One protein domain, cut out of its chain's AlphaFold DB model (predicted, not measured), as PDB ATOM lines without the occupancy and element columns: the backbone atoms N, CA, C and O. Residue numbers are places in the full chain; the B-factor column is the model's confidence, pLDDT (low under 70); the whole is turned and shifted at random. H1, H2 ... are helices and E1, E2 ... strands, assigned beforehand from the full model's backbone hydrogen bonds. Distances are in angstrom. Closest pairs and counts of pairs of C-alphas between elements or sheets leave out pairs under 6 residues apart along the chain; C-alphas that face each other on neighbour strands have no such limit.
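This is residues 388 to 513 of the 528 residues of an uncharacterized protein of Dendrothele bispora (strain CBS 962.96) (UniProt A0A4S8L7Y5). A twisted sheet of three strands has helices H2 and H3 over one face, with H3 running along the sheet over E2 and H2 towards the E1 edge. H1 packs on H3 on the side away from the sheet, and short H4 sits by the E3 edge, only grazing the sheet. The printed part has 126 residues, with four named helices and three named strands in the order H1 H2 H3 E1 E2 H4 E3; the sheet order is E1 E2 E3, mixed, and the class is mixed, helices and strands. The whole is compact, with a radius of gyration of the C-alphas of 14.5 A and spans of 38 by 32 by 28 A.

H1 takes residues 390 to 400, 15.3 A long, and begins at C-alpha 390 (19.018, -28.190, -26.890). H2, residues 408 to 424, measures 23.7 A, and H3, residues 437 to 453, measures 24.2 A. E1 is residues 460 to 468, 25.6 A, and E2 is residues 471 to 480, 28.5 A. H4, residues 495 to 503, is 12.6 A long. E3, residues 506 to 512, is 19.8 A long and ends at C-alpha 512 (36.670, -15.641, 0.428).

H1, H2 and H3 form an up and down bundle, each helix running against the one before. H1 touches H3, through residues 437 to 441 of H3 alone, closest at the C-alphas of Val 396 and Ala 441, 6.9 A. H2 and H3 are a helical hairpin at a steep tilt of 42 degrees; their closest C-alphas, of Leu 414 and Met 444, are 7.2 A apart. H3 is on the sheet at a height of 10.2 A. E1 and E2 form an antiparallel hairpin, with N 462 and O 477 2.9 A apart, within hydrogen-bond range. E2 and E3 are parallel, with N 478 and O 509 2.8 A apart, within range. E2, H4 and E3 make a strand-helix-strand unit, two parallel neighbour strands with a helix between, whose crossover is right-handed. H4 only grazes the sheet, with residues 498 to 502. H1 and H4 are apart. In all four helices every O i to N i+4 pair is within hydrogen-bond range.

The C-alphas farthest apart, of Val 406 and Arg 469, are 41.8 A apart. The printed part has no cut. The links H2 to H3 and E2 to H4 are long, with 12 and 14 residues. In this predicted model the mean pLDDT of the printed part is 78.3; residues 388 to 411, 425 to 428 and 430 are under 70.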
ATOM      1  N   CYS A 388      25.632 -26.976 -30.311       43.62
ATOM      2  CA  CYS A 388      25.180 -27.423 -28.993       43.62
ATOM      3  C   CYS A 388      23.646 -27.528 -29.020       43.62
ATOM      4  O   CYS A 388      22.944 -26.522 -28.962       43.62
ATOM      5  N   ASN A 389      23.142 -28.736 -29.254       50.06
ATOM      6  CA  ASN A 389      21.738 -28.977 -29.535       50.06
ATOM      7  C   ASN A 389      21.000 -28.985 -28.192       50.06
ATOM      8  O   ASN A 389      21.444 -29.659 -27.263       50.06
ATOM      9  N   GLN A 390      19.874 -28.273 -28.089       51.44
ATOM     10  CA  GLN A 390      19.018 -28.190 -26.890       51.44
ATOM     11  C   GLN A 390      18.812 -29.565 -26.216       51.44
ATOM     12  O   GLN A 390      18.846 -29.677 -24.996       51.44
ATOM     13  N   ARG A 391      18.717 -30.630 -27.026       47.94
ATOM     14  CA  ARG A 391      18.575 -32.029 -26.592       47.94
ATOM     15  C   ARG A 391      19.737 -32.547 -25.739       47.94
ATOM     16  O   ARG A 391      19.496 -33.243 -24.768       47.94
ATOM     17  N   THR A 392      20.979 -32.180 -26.050       50.59
ATOM     18  CA  THR A 392      22.159 -32.611 -25.279       50.59
ATOM     19  C   THR A 392      22.193 -31.944 -23.905       50.59
ATOM     20  O   THR A 392      22.561 -32.568 -22.911       50.59
ATOM     21  N   LEU A 393      21.758 -30.683 -23.831       51.47
ATOM     22  CA  LEU A 393      21.561 -29.985 -22.564       51.47
ATOM     23  C   LEU A 393      20.392 -30.604 -21.781       51.47
ATOM     24  O   LEU A 393      20.527 -30.837 -20.583       51.47
ATOM     25  N   ASP A 394      19.285 -30.933 -22.451       52.84
ATOM     26  CA  ASP A 394      18.133 -31.607 -21.847       52.84
ATOM     27  C   ASP A 394      18.487 -33.002 -21.312       52.84
ATOM     28  O   ASP A 394      17.980 -33.389 -20.261       52.84
ATOM     29  N   ASP A 395      19.400 -33.732 -21.953       52.47
ATOM     30  CA  ASP A 395      19.888 -35.034 -21.486       52.47
ATOM     31  C   ASP A 395      20.787 -34.904 -20.247       52.47
ATOM     32  O   ASP A 395      20.608 -35.637 -19.270       52.47
ATOM     33  N   VAL A 396      21.682 -33.907 -20.205       51.03
ATOM     34  CA  VAL A 396      22.452 -33.565 -18.992       51.03
ATOM     35  C   VAL A 396      21.508 -33.150 -17.854       51.03
ATOM     36  O   VAL A 396      21.645 -33.625 -16.724       51.03
ATOM     37  N   ILE A 397      20.491 -32.337 -18.156       50.81
ATOM     38  CA  ILE A 397      19.436 -31.911 -17.222       50.81
ATOM     39  C   ILE A 397      18.601 -33.110 -16.737       50.81
ATOM     40  O   ILE A 397      18.264 -33.196 -15.552       50.81
ATOM     41  N   LYS A 398      18.289 -34.067 -17.616       52.09
ATOM     42  CA  LYS A 398      17.543 -35.297 -17.310       52.09
ATOM     43  C   LYS A 398      18.363 -36.292 -16.490       52.09
ATOM     44  O   LYS A 398      17.798 -36.995 -15.653       52.09
ATOM     45  N   ASN A 399      19.680 -36.300 -16.644       50.44
ATOM     46  CA  ASN A 399      20.577 -37.108 -15.823       50.44
ATOM     47  C   ASN A 399      20.756 -36.502 -14.432       50.44
ATOM     48  O   ASN A 399      20.557 -37.201 -13.439       50.44
ATOM     49  N   LEU A 400      20.906 -35.176 -14.345       46.50
ATOM     50  CA  LEU A 400      20.732 -34.470 -13.078       46.50
ATOM     51  C   LEU A 400      19.344 -34.779 -12.484       46.50
ATOM     52  O   LEU A 400      19.203 -34.786 -11.262       46.50
ATOM     53  N   ASN A 401      18.281 -34.992 -13.301       44.88
ATOM     54  CA  ASN A 401      16.894 -35.344 -12.872       44.88
ATOM     55  C   ASN A 401      16.807 -36.601 -12.010       44.88
ATOM     56  O   ASN A 401      15.876 -36.720 -11.213       44.88
ATOM     57  N   ARG A 402      17.818 -37.467 -12.066       47.72
ATOM     58  CA  ARG A 402      17.830 -38.740 -11.348       47.72
ATOM     59  C   ARG A 402      18.615 -38.713 -10.034       47.72
ATOM     60  O   ARG A 402      18.381 -39.585  -9.206       47.72
ATOM     61  N   GLU A 403      19.475 -37.718  -9.798       47.22
ATOM     62  CA  GLU A 403      20.531 -37.866  -8.787       47.22
ATOM     63  C   GLU A 403      20.142 -37.667  -7.312       47.22
ATOM     64  O   GLU A 403      20.605 -38.477  -6.532       47.22
ATOM     65  N   HIS A 404      19.277 -36.752  -6.843       47.34
ATOM     66  CA  HIS A 404      18.948 -36.664  -5.394       47.34
ATOM     67  C   HIS A 404      17.569 -36.032  -5.116       47.34
ATOM     68  O   HIS A 404      17.229 -34.986  -5.670       47.34
ATOM     69  N   ARG A 405      16.784 -36.624  -4.195       45.62
ATOM     70  CA  ARG A 405      15.478 -36.086  -3.743       45.62
ATOM     71  C   ARG A 405      15.578 -34.978  -2.685       45.62
ATOM     72  O   ARG A 405      14.600 -34.265  -2.493       45.62
ATOM     73  N   VAL A 406      16.727 -34.783  -2.033       45.53
ATOM     74  CA  VAL A 406      16.844 -33.824  -0.911       45.53
ATOM     75  C   VAL A 406      17.140 -32.384  -1.358       45.53
ATOM     76  O   VAL A 406      17.094 -31.469  -0.547       45.53
ATOM     77  N   ALA A 407      17.335 -32.107  -2.650       55.81
ATOM     78  CA  ALA A 407      17.562 -30.727  -3.080       55.81
ATOM     79  C   ALA A 407      16.955 -30.399  -4.447       55.81
ATOM     80  O   ALA A 407      17.613 -29.778  -5.277       55.81
ATOM     81  N   SER A 408      15.690 -30.778  -4.685       60.72
ATOM     82  CA  SER A 408      14.959 -30.409  -5.915       60.72
ATOM     83  C   SER A 408      15.059 -28.908  -6.220       60.72
ATOM     84  O   SER A 408      15.248 -28.523  -7.370       60.72
ATOM     85  N   ARG A 409      15.040 -28.066  -5.178       66.50
ATOM     86  CA  ARG A 409      15.194 -26.612  -5.283       66.50
ATOM     87  C   ARG A 409      16.605 -26.177  -5.695       66.50
ATOM     88  O   ARG A 409      16.725 -25.414  -6.645       66.50
ATOM     89  N   LEU A 410      17.659 -26.663  -5.027       67.31
ATOM     90  CA  LEU A 410      19.057 -26.351  -5.386       67.31
ATOM     91  C   LEU A 410      19.357 -26.779  -6.822       67.31
ATOM     92  O   LEU A 410      19.964 -26.059  -7.597       67.31
ATOM     93  N   ARG A 411      18.864 -27.953  -7.180       63.19
ATOM     94  CA  ARG A 411      18.950 -28.530  -8.507       63.19
ATOM     95  C   ARG A 411      18.305 -27.645  -9.578       63.19
ATOM     96  O   ARG A 411      18.964 -27.346 -10.568       63.19
ATOM     97  N   THR A 412      17.057 -27.210  -9.390       73.31
ATOM     98  CA  THR A 412      16.408 -26.283 -10.330       73.31
ATOM     99  C   THR A 412      17.195 -24.980 -10.434       73.31
ATOM    100  O   THR A 412      17.441 -24.518 -11.540       73.31
ATOM    101  N   LEU A 413      17.678 -24.443  -9.308       76.19
ATOM    102  CA  LEU A 413      18.506 -23.234  -9.293       76.19
ATOM    103  C   LEU A 413      19.811 -23.404 -10.081       76.19
ATOM    104  O   LEU A 413      20.184 -22.498 -10.812       76.19
ATOM    105  N   LEU A 414      20.482 -24.554  -9.982       76.06
ATOM    106  CA  LEU A 414      21.718 -24.819 -10.723       76.06
ATOM    107  C   LEU A 414      21.486 -24.993 -12.220       76.06
ATOM    108  O   LEU A 414      22.291 -24.516 -13.016       76.06
ATOM    109  N   ILE A 415      20.396 -25.658 -12.604       73.88
ATOM    110  CA  ILE A 415      20.014 -25.801 -14.013       73.88
ATOM    111  C   ILE A 415      19.687 -24.429 -14.604       73.88
ATOM    112  O   ILE A 415      20.214 -24.085 -15.661       73.88
ATOM    113  N   THR A 416      18.861 -23.642 -13.913       80.81
ATOM    114  CA  THR A 416      18.513 -22.282 -14.330       80.81
ATOM    115  C   THR A 416      19.761 -21.409 -14.413       80.81
ATOM    116  O   THR A 416      20.000 -20.811 -15.453       80.81
ATOM    117  N   TRP A 417      20.622 -21.428 -13.390       86.75
ATOM    118  CA  TRP A 417      21.878 -20.677 -13.380       86.75
ATOM    119  C   TRP A 417      22.804 -21.058 -14.538       86.75
ATOM    120  O   TRP A 417      23.364 -20.177 -15.186       86.75
ATOM    121  N   MET A 418      22.969 -22.353 -14.832       83.19
ATOM    122  CA  MET A 418      23.818 -22.799 -15.939       83.19
ATOM    123  C   MET A 418      23.240 -22.376 -17.291       83.19
ATOM    124  O   MET A 418      23.980 -21.911 -18.155       83.19
ATOM    125  N   ARG A 419      21.919 -22.493 -17.466       79.56
ATOM    126  CA  ARG A 419      21.222 -22.046 -18.676       79.56
ATOM    127  C   ARG A 419      21.384 -20.543 -18.881       79.56
ATOM    128  O   ARG A 419      21.897 -20.139 -19.916       79.56
ATOM    129  N   GLU A 420      21.040 -19.745 -17.873       81.81
ATOM    130  CA  GLU A 420      21.194 -18.289 -17.898       81.81
ATOM    131  C   GLU A 420      22.648 -17.892 -18.142       81.81
ATOM    132  O   GLU A 420      22.915 -16.985 -18.915       81.81
ATOM    133  N   THR A 421      23.610 -18.602 -17.546       79.19
ATOM    134  CA  THR A 421      25.033 -18.349 -17.787       79.19
ATOM    135  C   THR A 421      25.409 -18.622 -19.243       79.19
ATOM    136  O   THR A 421      26.103 -17.812 -19.843       79.19
ATOM    137  N   LEU A 422      24.973 -19.734 -19.838       79.56
ATOM    138  CA  LEU A 422      25.289 -20.065 -21.233       79.56
ATOM    139  C   LEU A 422      24.581 -19.139 -22.237       79.56
ATOM    140  O   LEU A 422      25.160 -18.828 -23.279       79.56
ATOM    141  N   GLU A 423      23.368 -18.686 -21.914       78.56
ATOM    142  CA  GLU A 423      22.561 -17.769 -22.729       78.56
ATOM    143  C   GLU A 423      23.034 -16.310 -22.613       78.56
ATOM    144  O   GLU A 423      23.145 -15.618 -23.624       78.56
ATOM    145  N   ALA A 424      23.367 -15.846 -21.404       72.69
ATOM    146  CA  ALA A 424      23.813 -14.477 -21.129       72.69
ATOM    147  C   ALA A 424      25.304 -14.250 -21.418       72.69
ATOM    148  O   ALA A 424      25.772 -13.108 -21.411       72.69
ATOM    149  N   GLN A 425      26.080 -15.310 -21.671       69.62
ATOM    150  CA  GLN A 425      27.446 -15.160 -22.162       69.62
ATOM    151  C   GLN A 425      27.401 -14.513 -23.548       69.62
ATOM    152  O   GLN A 425      27.167 -15.167 -24.564       69.62
ATOM    153  N   HIS A 426      27.708 -13.217 -23.595       58.62
ATOM    154  CA  HIS A 426      28.238 -12.595 -24.798       58.62
ATOM    155  C   HIS A 426      29.578 -13.261 -25.086       58.62
ATOM    156  O   HIS A 426      30.616 -12.856 -24.557       58.62
ATOM    157  N   TRP A 427      29.526 -14.342 -25.865       65.81
ATOM    158  CA  TRP A 427      30.698 -15.039 -26.365       65.81
ATOM    159  C   TRP A 427      31.636 -13.981 -26.910       65.81
ATOM    160  O   TRP A 427      31.284 -13.244 -27.834       65.81
ATOM    161  N   SER A 428      32.797 -13.847 -26.269       63.47
ATOM    162  CA  SER A 428      33.829 -12.961 -26.781       63.47
ATOM    163  C   SER A 428      34.029 -13.311 -28.251       63.47
ATOM    164  O   SER A 428      34.047 -14.491 -28.595       63.47
ATOM    165  N   VAL A 429      34.198 -12.308 -29.114       70.44
ATOM    166  CA  VAL A 429      34.451 -12.526 -30.551       70.44
ATOM    167  C   VAL A 429      35.656 -13.463 -30.768       70.44
ATOM    168  O   VAL A 429      35.770 -14.124 -31.793       70.44
ATOM    169  N   PHE A 430      36.530 -13.575 -29.762       69.31
ATOM    170  CA  PHE A 430      37.701 -14.445 -29.738       69.31
ATOM    171  C   PHE A 430      37.439 -15.883 -29.250       69.31
ATOM    172  O   PHE A 430      38.378 -16.675 -29.192       69.31
ATOM    173  N   VAL A 431      36.204 -16.234 -28.879       79.38
ATOM    174  CA  VAL A 431      35.801 -17.591 -28.487       79.38
ATOM    175  C   VAL A 431      35.007 -18.221 -29.629       79.38
ATOM    176  O   VAL A 431      33.801 -18.026 -29.766       79.38
ATOM    177  N   THR A 432      35.704 -18.986 -30.460       82.25
ATOM    178  CA  THR A 432      35.159 -19.726 -31.602       82.25
ATOM    179  C   THR A 432      34.687 -21.132 -31.228       82.25
ATOM    180  O   THR A 432      33.885 -21.720 -31.951       82.25
ATOM    181  N   VAL A 433      35.144 -21.671 -30.093       83.69
ATOM    182  CA  VAL A 433      34.804 -23.023 -29.619       83.69
ATOM    183  C   VAL A 433      33.745 -22.965 -28.520       83.69
ATOM    184  O   VAL A 433      33.824 -22.154 -27.598       83.69
ATOM    185  N   ARG A 434      32.743 -23.846 -28.605       85.44
ATOM    186  CA  ARG A 434      31.678 -23.990 -27.599       85.44
ATOM    187  C   ARG A 434      32.092 -24.978 -26.501       85.44
ATOM    188  O   ARG A 434      32.850 -25.903 -26.789       85.44
ATOM    189  N   PRO A 435      31.611 -24.812 -25.256       85.69
ATOM    190  CA  PRO A 435      31.895 -25.746 -24.178       85.69
ATOM    191  C   PRO A 435      31.346 -27.122 -24.505       85.69
ATOM    192  O   PRO A 435      30.225 -27.260 -24.996       85.69
ATOM    193  N   THR A 436      32.159 -28.140 -24.229       85.00
ATOM    194  CA  THR A 436      31.751 -29.527 -24.414       85.00
ATOM    195  C   THR A 436      30.699 -29.892 -23.363       85.00
ATOM    196  O   THR A 436      30.716 -29.355 -22.249       85.00
ATOM    197  N   PRO A 437      29.789 -30.833 -23.660       78.12
ATOM    198  CA  PRO A 437      28.866 -31.355 -22.656       78.12
ATOM    199  C   PRO A 437      29.584 -31.907 -21.419       78.12
ATOM    200  O   PRO A 437      29.114 -31.699 -20.304       78.12
ATOM    201  N   CYS A 438      30.756 -32.530 -21.603       79.81
ATOM    202  CA  CYS A 438      31.597 -33.004 -20.502       79.81
ATOM    203  C   CYS A 438      32.046 -31.848 -19.595       79.81
ATOM    204  O   CYS A 438      31.859 -31.907 -18.380       79.81
ATOM    205  N   MET A 439      32.530 -30.750 -20.185       90.00
ATOM    206  CA  MET A 439      32.934 -29.555 -19.449       90.00
ATOM    207  C   MET A 439      31.767 -28.968 -18.639       90.00
ATOM    208  O   MET A 439      31.921 -28.658 -17.456       90.00
ATOM    209  N   VAL A 440      30.578 -28.863 -19.243       85.00
ATOM    210  CA  VAL A 440      29.365 -28.373 -18.560       85.00
ATOM    211  C   VAL A 440      28.964 -29.304 -17.413       85.00
ATOM    212  O   VAL A 440      28.705 -28.833 -16.304       85.00
ATOM    213  N   ALA A 441      28.952 -30.618 -17.647       78.12
ATOM    214  CA  ALA A 441      28.585 -31.613 -16.645       78.12
ATOM    215  C   ALA A 441      29.535 -31.590 -15.438       78.12
ATOM    216  O   ALA A 441      29.076 -31.582 -14.294       78.12
ATOM    217  N   LEU A 442      30.846 -31.502 -15.674       82.94
ATOM    218  CA  LEU A 442      31.844 -31.406 -14.610       82.94
ATOM    219  C   LEU A 442      31.696 -30.119 -13.789       82.94
ATOM    220  O   LEU A 442      31.757 -30.177 -12.560       82.94
ATOM    221  N   VAL A 443      31.433 -28.973 -14.429       89.31
ATOM    222  CA  VAL A 443      31.159 -27.713 -13.716       89.31
ATOM    223  C   VAL A 443      29.890 -27.828 -12.868       89.31
ATOM    224  O   VAL A 443      29.895 -27.430 -11.704       89.31
ATOM    225  N   MET A 444      28.807 -28.399 -13.405       84.19
ATOM    226  CA  MET A 444      27.572 -28.592 -12.637       84.19
ATOM    227  C   MET A 444      27.777 -29.528 -11.444       84.19
ATOM    228  O   MET A 444      27.344 -29.200 -10.338       84.19
ATOM    229  N   ARG A 445      28.488 -30.648 -11.636       82.94
ATOM    230  CA  ARG A 445      28.836 -31.586 -10.559       82.94
ATOM    231  C   ARG A 445      29.679 -30.913  -9.480       82.94
ATOM    232  O   ARG A 445      29.408 -31.104  -8.294       82.94
ATOM    233  N   TYR A 446      30.657 -30.102  -9.881       89.88
ATOM    234  CA  TYR A 446      31.500 -29.344  -8.960       89.88
ATOM    235  C   TYR A 446      30.662 -28.422  -8.069       89.88
ATOM    236  O   TYR A 446      30.742 -28.485  -6.843       89.88
ATOM    237  N   VAL A 447      29.819 -27.590  -8.685       87.25
ATOM    238  CA  VAL A 447      28.990 -26.623  -7.959       87.25
ATOM    239  C   VAL A 447      27.974 -27.326  -7.059       87.25
ATOM    240  O   VAL A 447      27.780 -26.920  -5.916       87.25
ATOM    241  N   PHE A 448      27.339 -28.389  -7.549       83.06
ATOM    242  CA  PHE A 448      26.380 -29.163  -6.766       83.06
ATOM    243  C   PHE A 448      27.021 -29.742  -5.503       83.06
ATOM    244  O   PHE A 448      26.508 -29.542  -4.401       83.06
ATOM    245  N   SER A 449      28.178 -30.383  -5.662       81.12
ATOM    246  CA  SER A 449      28.941 -30.962  -4.556       81.12
ATOM    247  C   SER A 449      29.358 -29.891  -3.546       81.12
ATOM    248  O   SER A 449      29.159 -30.060  -2.348       81.12
ATOM    249  N   LEU A 450      29.840 -28.739  -4.028       84.12
ATOM    250  CA  LEU A 450      30.192 -27.601  -3.181       84.12
ATOM    251  C   LEU A 450      29.000 -27.114  -2.336       84.12
ATOM    252  O   LEU A 450      29.148 -26.891  -1.137       84.12
ATOM    253  N   CYS A 451      27.823 -26.959  -2.947       81.50
ATOM    254  CA  CYS A 451      26.611 -26.504  -2.261       81.50
ATOM    255  C   CYS A 451      26.084 -27.528  -1.242       81.50
ATOM    256  O   CYS A 451      25.543 -27.134  -0.213       81.50
ATOM    257  N   ILE A 452      26.249 -28.830  -1.501       75.81
ATOM    258  CA  ILE A 452      25.889 -29.887  -0.543       75.81
ATOM    259  C   ILE A 452      26.831 -29.886   0.654       75.81
ATOM    260  O   ILE A 452      26.380 -30.002   1.791       75.81
ATOM    261  N   SER A 453      28.132 -29.751   0.411       77.75
ATOM    262  CA  SER A 453      29.133 -29.759   1.476       77.75
ATOM    263  C   SER A 453      29.121 -28.484   2.324       77.75
ATOM    264  O   SER A 453      29.643 -28.493   3.436       77.75
ATOM    265  N   LEU A 454      28.521 -27.394   1.830       82.00
ATOM    266  CA  LEU A 454      28.411 -26.108   2.526       82.00
ATOM    267  C   LEU A 454      26.948 -25.627   2.609       82.00
ATOM    268  O   LEU A 454      26.617 -24.558   2.097       82.00
ATOM    269  N   PRO A 455      26.051 -26.368   3.281       72.75
ATOM    270  CA  PRO A 455      24.608 -26.127   3.201       72.75
ATOM    271  C   PRO A 455      24.167 -24.781   3.803       72.75
ATOM    272  O   PRO A 455      23.119 -24.253   3.437       72.75
ATOM    273  N   SER A 456      24.958 -24.204   4.713       80.00
ATOM    274  CA  SER A 456      24.697 -22.907   5.356       80.00
ATOM    275  C   SER A 456      25.250 -21.705   4.582       80.00
ATOM    276  O   SER A 456      25.098 -20.564   5.019       80.00
ATOM    277  N   VAL A 457      25.908 -21.938   3.446       81.31
ATOM    278  CA  VAL A 457      26.660 -20.930   2.701       81.31
ATOM    279  C   VAL A 457      26.170 -20.933   1.263       81.31
ATOM    280  O   VAL A 457      26.333 -21.916   0.552       81.31
ATOM    281  N   MET A 458      25.604 -19.819   0.800       83.31
ATOM    282  CA  MET A 458      25.284 -19.651  -0.619       83.31
ATOM    283  C   MET A 458      26.501 -19.057  -1.344       83.31
ATOM    284  O   MET A 458      26.795 -17.874  -1.142       83.31
ATOM    285  N   PRO A 459      27.247 -19.842  -2.149       88.94
ATOM    286  CA  PRO A 459      28.355 -19.304  -2.926       88.94
ATOM    287  C   PRO A 459      27.830 -18.370  -4.024       88.94
ATOM    288  O   PRO A 459      26.847 -18.671  -4.696       88.94
ATOM    289  N   SER A 460      28.523 -17.255  -4.256       91.56
ATOM    290  CA  SER A 460      28.323 -16.451  -5.463       91.56
ATOM    291  C   SER A 460      29.237 -16.986  -6.563       91.56
ATOM    292  O   SER A 460      30.464 -16.993  -6.427       91.56
ATOM    293  N   LEU A 461      28.630 -17.468  -7.643       93.44
ATOM    294  CA  LEU A 461      29.311 -18.172  -8.723       93.44
ATOM    295  C   LEU A 461      29.414 -17.282  -9.958       93.44
ATOM    296  O   LEU A 461      28.451 -16.630 -10.357       93.44
ATOM    297  N   THR A 462      30.576 -17.279 -10.599       92.44
ATOM    298  CA  THR A 462      30.780 -16.611 -11.887       92.44
ATOM    299  C   THR A 462      31.553 -17.545 -12.798       92.44
ATOM    300  O   THR A 462      32.733 -17.796 -12.571       92.44
ATOM    301  N   LEU A 463      30.895 -18.063 -13.827       93.25
ATOM    302  CA  LEU A 463      31.516 -18.923 -14.827       93.25
ATOM    303  C   LEU A 463      31.767 -18.110 -16.098       93.25
ATOM    304  O   LEU A 463      30.877 -17.419 -16.586       93.25
ATOM    305  N   THR A 464      32.991 -18.179 -16.616       91.19
ATOM    306  CA  THR A 464      33.389 -17.515 -17.864       91.19
ATOM    307  C   THR A 464      34.143 -18.472 -18.762       91.19
ATOM    308  O   THR A 464      34.946 -19.261 -18.270       91.19
ATOM    309  N   PHE A 465      33.921 -18.389 -20.069       90.25
ATOM    310  CA  PHE A 465      34.659 -19.191 -21.039       90.25
ATOM    311  C   PHE A 465      35.721 -18.339 -21.730       90.25
ATOM    312  O   PHE A 465      35.466 -17.197 -22.116       90.25
ATOM    313  N   ARG A 466      36.936 -18.871 -21.862       91.19
ATOM    314  CA  ARG A 466      38.049 -18.203 -22.550       91.19
ATOM    315  C   ARG A 466      38.728 -19.174 -23.488       91.19
ATOM    316  O   ARG A 466      38.953 -20.314 -23.109       91.19
ATOM    317  N   GLN A 467      39.100 -18.721 -24.675       90.12
ATOM    318  CA  GLN A 467      39.859 -19.542 -25.605       90.12
ATOM    319  C   GLN A 467      41.310 -19.074 -25.655       90.12
ATOM    320  O   GLN A 467      41.584 -17.882 -25.783       90.12
ATOM    321  N   PHE A 468      42.242 -20.014 -25.541       90.31
ATOM    322  CA  PHE A 468      43.671 -19.754 -25.645       90.31
ATOM    323  C   PHE A 468      44.322 -20.832 -26.507       90.31
ATOM    324  O   PHE A 468      44.223 -22.019 -26.204       90.31
ATOM    325  N   ARG A 469      44.980 -20.411 -27.595       90.06
ATOM    326  CA  ARG A 469      45.630 -21.306 -28.576       90.06
ATOM    327  C   ARG A 469      44.701 -22.412 -29.092       90.06
ATOM    328  O   ARG A 469      45.075 -23.576 -29.139       90.06
ATOM    329  N   GLY A 470      43.466 -22.047 -29.431       88.00
ATOM    330  CA  GLY A 470      42.462 -22.987 -29.932       88.00
ATOM    331  C   GLY A 470      41.703 -23.752 -28.843       88.00
ATOM    332  O   GLY A 470      40.572 -24.150 -29.097       88.00
ATOM    333  N   ASN A 471      42.236 -23.859 -27.623       90.31
ATOM    334  CA  ASN A 471      41.603 -24.597 -26.529       90.31
ATOM    335  C   ASN A 471      40.657 -23.708 -25.722       90.31
ATOM    336  O   ASN A 471      41.026 -22.599 -25.329       90.31
ATOM    337  N   LEU A 472      39.447 -24.203 -25.462       91.44
ATOM    338  CA  LEU A 472      38.473 -23.539 -24.603       91.44
ATOM    339  C   LEU A 472      38.716 -23.906 -23.137       91.44
ATOM    340  O   LEU A 472      38.856 -25.078 -22.806       91.44
ATOM    341  N   PHE A 473      38.695 -22.903 -22.269       93.94
ATOM    342  CA  PHE A 473      38.801 -23.027 -20.826       93.94
ATOM    343  C   PHE A 473      37.524 -22.528 -20.161       93.94
ATOM    344  O   PHE A 473      37.040 -21.437 -20.480       93.94
ATOM    345  N   ALA A 474      37.025 -23.288 -19.191       94.25
ATOM    346  CA  ALA A 474      35.965 -22.856 -18.288       94.25
ATOM    347  C   ALA A 474      36.587 -22.311 -17.001       94.25
ATOM    348  O   ALA A 474      37.206 -23.046 -16.240       94.25
ATOM    349  N   LEU A 475      36.428 -21.019 -16.740       95.00
ATOM    350  CA  LEU A 475      36.912 -20.364 -15.532       95.00
ATOM    351  C   LEU A 475      35.737 -20.160 -14.577       95.00
ATOM    352  O   LEU A 475      34.950 -19.226 -14.752       95.00
ATOM    353  N   LEU A 476      35.638 -21.020 -13.567       95.56
ATOM    354  CA  LEU A 476      34.632 -20.942 -12.513       95.56
ATOM    355  C   LEU A 476      35.204 -20.189 -11.308       95.56
ATOM    356  O   LEU A 476      36.090 -20.679 -10.614       95.56
ATOM    357  N   ARG A 477      34.692 -18.995 -11.025       94.81
ATOM    358  CA  ARG A 477      34.981 -18.256  -9.791       94.81
ATOM    359  C   ARG A 477      33.899 -18.540  -8.759       94.81
ATOM    360  O   ARG A 477      32.714 -18.384  -9.040       94.81
ATOM    361  N   VAL A 478      34.330 -18.923  -7.568       94.44
ATOM    362  CA  VAL A 478      33.496 -19.299  -6.434       94.44
ATOM    363  C   VAL A 478      33.795 -18.338  -5.289       94.44
ATOM    364  O   VAL A 478      34.817 -18.464  -4.614       94.44
ATOM    365  N   ASN A 479      32.902 -17.376  -5.073       92.88
ATOM    366  CA  ASN A 479      32.982 -16.435  -3.963       92.88
ATOM    367  C   ASN A 479      32.219 -16.996  -2.760       92.88
ATOM    368  O   ASN A 479      30.997 -17.144  -2.803       92.88
ATOM    369  N   LEU A 480      32.928 -17.285  -1.676       90.31
ATOM    370  CA  LEU A 480      32.369 -17.880  -0.469       90.31
ATOM    371  C   LEU A 480      32.261 -16.825   0.643       90.31
ATOM    372  O   LEU A 480      33.279 -16.232   1.022       90.31
ATOM    373  N   PRO A 481      31.072 -16.595   1.230       89.06
ATOM    374  CA  PRO A 481      30.892 -15.663   2.344       89.06
ATOM    375  C   PRO A 481      31.374 -16.224   3.699       89.06
ATOM    376  O   PRO A 481      30.806 -15.907   4.739       89.06
ATOM    377  N   ILE A 482      32.434 -17.038   3.702       84.75
ATOM    378  CA  ILE A 482      33.072 -17.599   4.903       84.75
ATOM    379  C   ILE A 482      34.543 -17.187   4.980       84.75
ATOM    380  O   ILE A 482      35.116 -16.691   4.008       84.75
ATOM    381  N   LEU A 483      35.163 -17.403   6.140       82.31
ATOM    382  CA  LEU A 483      36.602 -17.242   6.316       82.31
ATOM    383  C   LEU A 483      37.358 -18.364   5.599       82.31
ATOM    384  O   LEU A 483      37.041 -19.542   5.744       82.31
ATOM    385  N   GLY A 484      38.397 -17.995   4.856       83.88
ATOM    386  CA  GLY A 484      39.257 -18.951   4.177       83.88
ATOM    387  C   GLY A 484      40.459 -18.287   3.523       83.88
ATOM    388  O   GLY A 484      40.668 -17.074   3.613       83.88
ATOM    389  N   ARG A 485      41.285 -19.114   2.885       82.06
ATOM    390  CA  ARG A 485      42.463 -18.667   2.141       82.06
ATOM    391  C   ARG A 485      42.146 -18.733   0.656       82.06
ATOM    392  O   ARG A 485      41.893 -19.823   0.151       82.06
ATOM    393  N   ASP A 486      42.206 -17.587  -0.020       84.06
ATOM    394  CA  ASP A 486      42.016 -17.497  -1.472       84.06
ATOM    395  C   ASP A 486      42.831 -18.583  -2.197       84.06
ATOM    396  O   ASP A 486      43.979 -18.872  -1.844       84.06
ATOM    397  N   GLY A 487      42.197 -19.227  -3.176       79.94
ATOM    398  CA  GLY A 487      42.763 -20.339  -3.939       79.94
ATOM    399  C   GLY A 487      42.689 -21.715  -3.269       79.94
ATOM    400  O   GLY A 487      42.896 -22.711  -3.956       79.94
ATOM    401  N   ARG A 488      42.356 -21.824  -1.974       85.25
ATOM    402  CA  ARG A 488      42.084 -23.132  -1.351       85.25
ATOM    403  C   ARG A 488      40.621 -23.506  -1.510       85.25
ATOM    404  O   ARG A 488      39.754 -22.683  -1.232       85.25
ATOM    405  N   CYS A 489      40.356 -24.739  -1.925       86.38
ATOM    406  CA  CYS A 489      39.004 -25.278  -1.937       86.38
ATOM    407  C   CYS A 489      38.533 -25.529  -0.489       86.38
ATOM    408  O   CYS A 489      39.318 -26.064   0.301       86.38
ATOM    409  N   PRO A 490      37.305 -25.130  -0.107       84.38
ATOM    410  CA  PRO A 490      36.772 -25.390   1.234       84.38
ATOM    411  C   PRO A 490      36.379 -26.860   1.445       84.38
ATOM    412  O   PRO A 490      36.180 -27.282   2.580       84.38
ATOM    413  N   VAL A 491      36.244 -27.620   0.356       83.44
ATOM    414  CA  VAL A 491      35.813 -29.017   0.337       83.44
ATOM    415  C   VAL A 491      36.931 -29.841  -0.277       83.44
ATOM    416  O   VAL A 491      37.567 -29.424  -1.244       83.44
ATOM    417  N   GLN A 492      37.203 -31.006   0.297       80.50
ATOM    418  CA  GLN A 492      38.154 -31.932  -0.290       80.50
ATOM    419  C   GLN A 492      37.415 -32.804  -1.304       80.50
ATOM    420  O   GLN A 492      36.571 -33.610  -0.926       80.50
ATOM    421  N   PHE A 493      37.709 -32.598  -2.584       80.31
ATOM    422  CA  PHE A 493      37.250 -33.474  -3.654       80.31
ATOM    423  C   PHE A 493      38.171 -34.687  -3.783       80.31
ATOM    424  O   PHE A 493      39.340 -34.646  -3.376       80.31
ATOM    425  N   ASP A 494      37.659 -35.763  -4.377       74.88
ATOM    426  CA  ASP A 494      38.491 -36.897  -4.759       74.88
ATOM    427  C   ASP A 494      39.595 -36.428  -5.706       74.88
ATOM    428  O   ASP A 494      39.339 -35.683  -6.654       74.88
ATOM    429  N   LYS A 495      40.832 -36.889  -5.487       75.25
ATOM    430  CA  LYS A 495      41.988 -36.481  -6.307       75.25
ATOM    431  C   LYS A 495      41.752 -36.694  -7.807       75.25
ATOM    432  O   LYS A 495      42.166 -35.866  -8.608       75.25
ATOM    433  N   GLY A 496      41.037 -37.762  -8.170       80.56
ATOM    434  CA  GLY A 496      40.683 -38.041  -9.562       80.56
ATOM    435  C   GLY A 496      39.739 -37.001 -10.171       80.56
ATOM    436  O   GLY A 496      39.807 -36.745 -11.370       80.56
ATOM    437  N   PHE A 497      38.891 -36.351  -9.370       82.31
ATOM    438  CA  PHE A 497      37.969 -35.336  -9.869       82.31
ATOM    439  C   PHE A 497      38.690 -34.041 -10.254       82.31
ATOM    440  O   PHE A 497      38.414 -33.482 -11.313       82.31
ATOM    441  N   ASP A 498      39.673 -33.610  -9.460       85.50
ATOM    442  CA  ASP A 498      40.515 -32.457  -9.805       85.50
ATOM    443  C   ASP A 498      41.286 -32.684 -11.113       85.50
ATOM    444  O   ASP A 498      41.463 -31.760 -11.912       85.50
ATOM    445  N   ASP A 499      41.730 -33.916 -11.355       87.31
ATOM    446  CA  ASP A 499      42.428 -34.275 -12.587       87.31
ATOM    447  C   ASP A 499      41.479 -34.312 -13.793       87.31
ATOM    448  O   ASP A 499      41.858 -33.860 -14.875       87.31
ATOM    449  N   LEU A 500      40.219 -34.729 -13.608       84.50
ATOM    450  CA  LEU A 500      39.174 -34.619 -14.634       84.50
ATOM    451  C   LEU A 500      38.851 -33.158 -14.979       84.50
ATOM    452  O   LEU A 500      38.753 -32.823 -16.159       84.50
ATOM    453  N   LEU A 501      38.745 -32.272 -13.982       92.25
ATOM    454  CA  LEU A 501      38.538 -30.838 -14.218       92.25
ATOM    455  C   LEU A 501      39.677 -30.247 -15.051       92.25
ATOM    456  O   LEU A 501      39.425 -29.556 -16.038       92.25
ATOM    457  N   LYS A 502      40.931 -30.560 -14.702       92.94
ATOM    458  CA  LYS A 502      42.107 -30.106 -15.462       92.94
ATOM    459  C   LYS A 502      42.128 -30.670 -16.878       92.94
ATOM    460  O   LYS A 502      42.421 -29.923 -17.809       92.94
ATOM    461  N   LYS A 503      41.816 -31.961 -17.043       91.81
ATOM    462  CA  LYS A 503      41.757 -32.638 -18.346       91.81
ATOM    463  C   LYS A 503      40.763 -31.954 -19.285       91.81
ATOM    464  O   LYS A 503      41.074 -31.753 -20.453       91.81
ATOM    465  N   GLU A 504      39.623 -31.521 -18.753       92.50
ATOM    466  CA  GLU A 504      38.589 -30.792 -19.496       92.50
ATOM    467  C   GLU A 504      38.787 -29.265 -19.485       92.50
ATOM    468  O   GLU A 504      37.850 -28.519 -19.759       92.50
ATOM    469  N   ASN A 505      39.995 -28.765 -19.188       96.44
ATOM    470  CA  ASN A 505      40.335 -27.335 -19.195       96.44
ATOM    471  C   ASN A 505      39.437 -26.464 -18.284       96.44
ATOM    472  O   ASN A 505      39.195 -25.284 -18.559       96.44
ATOM    473  N   ILE A 506      38.947 -27.024 -17.177       95.94
ATOM    474  CA  ILE A 506      38.171 -26.311 -16.161       95.94
ATOM    475  C   ILE A 506      39.114 -25.824 -15.063       95.94
ATOM    476  O   ILE A 506      39.833 -26.596 -14.431       95.94
ATOM    477  N   VAL A 507      39.079 -24.521 -14.798       95.44
ATOM    478  CA  VAL A 507      39.867 -23.866 -13.758       95.44
ATOM    479  C   VAL A 507      38.925 -23.250 -12.735       95.44
ATOM    480  O   VAL A 507      38.114 -22.383 -13.067       95.44
ATOM    481  N   VAL A 508      39.056 -23.669 -11.477       95.81
ATOM    482  CA  VAL A 508      38.226 -23.169 -10.377       95.81
ATOM    483  C   VAL A 508      39.027 -22.242  -9.465       95.81
ATOM    484  O   VAL A 508      40.067 -22.619  -8.929       95.81
ATOM    485  N   TYR A 509      38.521 -21.030  -9.248       94.75
ATOM    486  CA  TYR A 509      39.101 -20.039  -8.343       94.75
ATOM    487  C   TYR A 509      38.198 -19.821  -7.137       94.75
ATOM    488  O   TYR A 509      37.040 -19.449  -7.293       94.75
ATOM    489  N   HIS A 510      38.756 -19.970  -5.938       93.44
ATOM    490  CA  HIS A 510      38.056 -19.691  -4.686       93.44
ATOM    491  C   HIS A 510      38.465 -18.332  -4.140       93.44
ATOM    492  O   HIS A 510      39.654 -18.066  -3.949       93.44
ATOM    493  N   THR A 511      37.477 -17.502  -3.850       91.19
ATOM    494  CA  THR A 511      37.630 -16.195  -3.217       91.19
ATOM    495  C   THR A 511      36.780 -16.163  -1.960       91.19
ATOM    496  O   THR A 511      35.629 -16.588  -1.960       91.19
ATOM    497  N   TYR A 512      37.346 -15.669  -0.867       90.12
ATOM    498  CA  TYR A 512      36.670 -15.641   0.428       90.12
ATOM    499  C   TYR A 512      36.319 -14.210   0.834       90.12
ATOM    500  O   TYR A 512      36.987 -13.248   0.439       90.12
ATOM    501  N   SER A 513      35.262 -14.045   1.631       84.25
ATOM    502  CA  SER A 513      34.852 -12.722   2.106       84.25
ATOM    503  C   SER A 513      35.964 -12.056   2.921       84.25
ATOM    504  O   SER A 513      36.314 -12.485   4.021       84.25
TER     505      SER A 513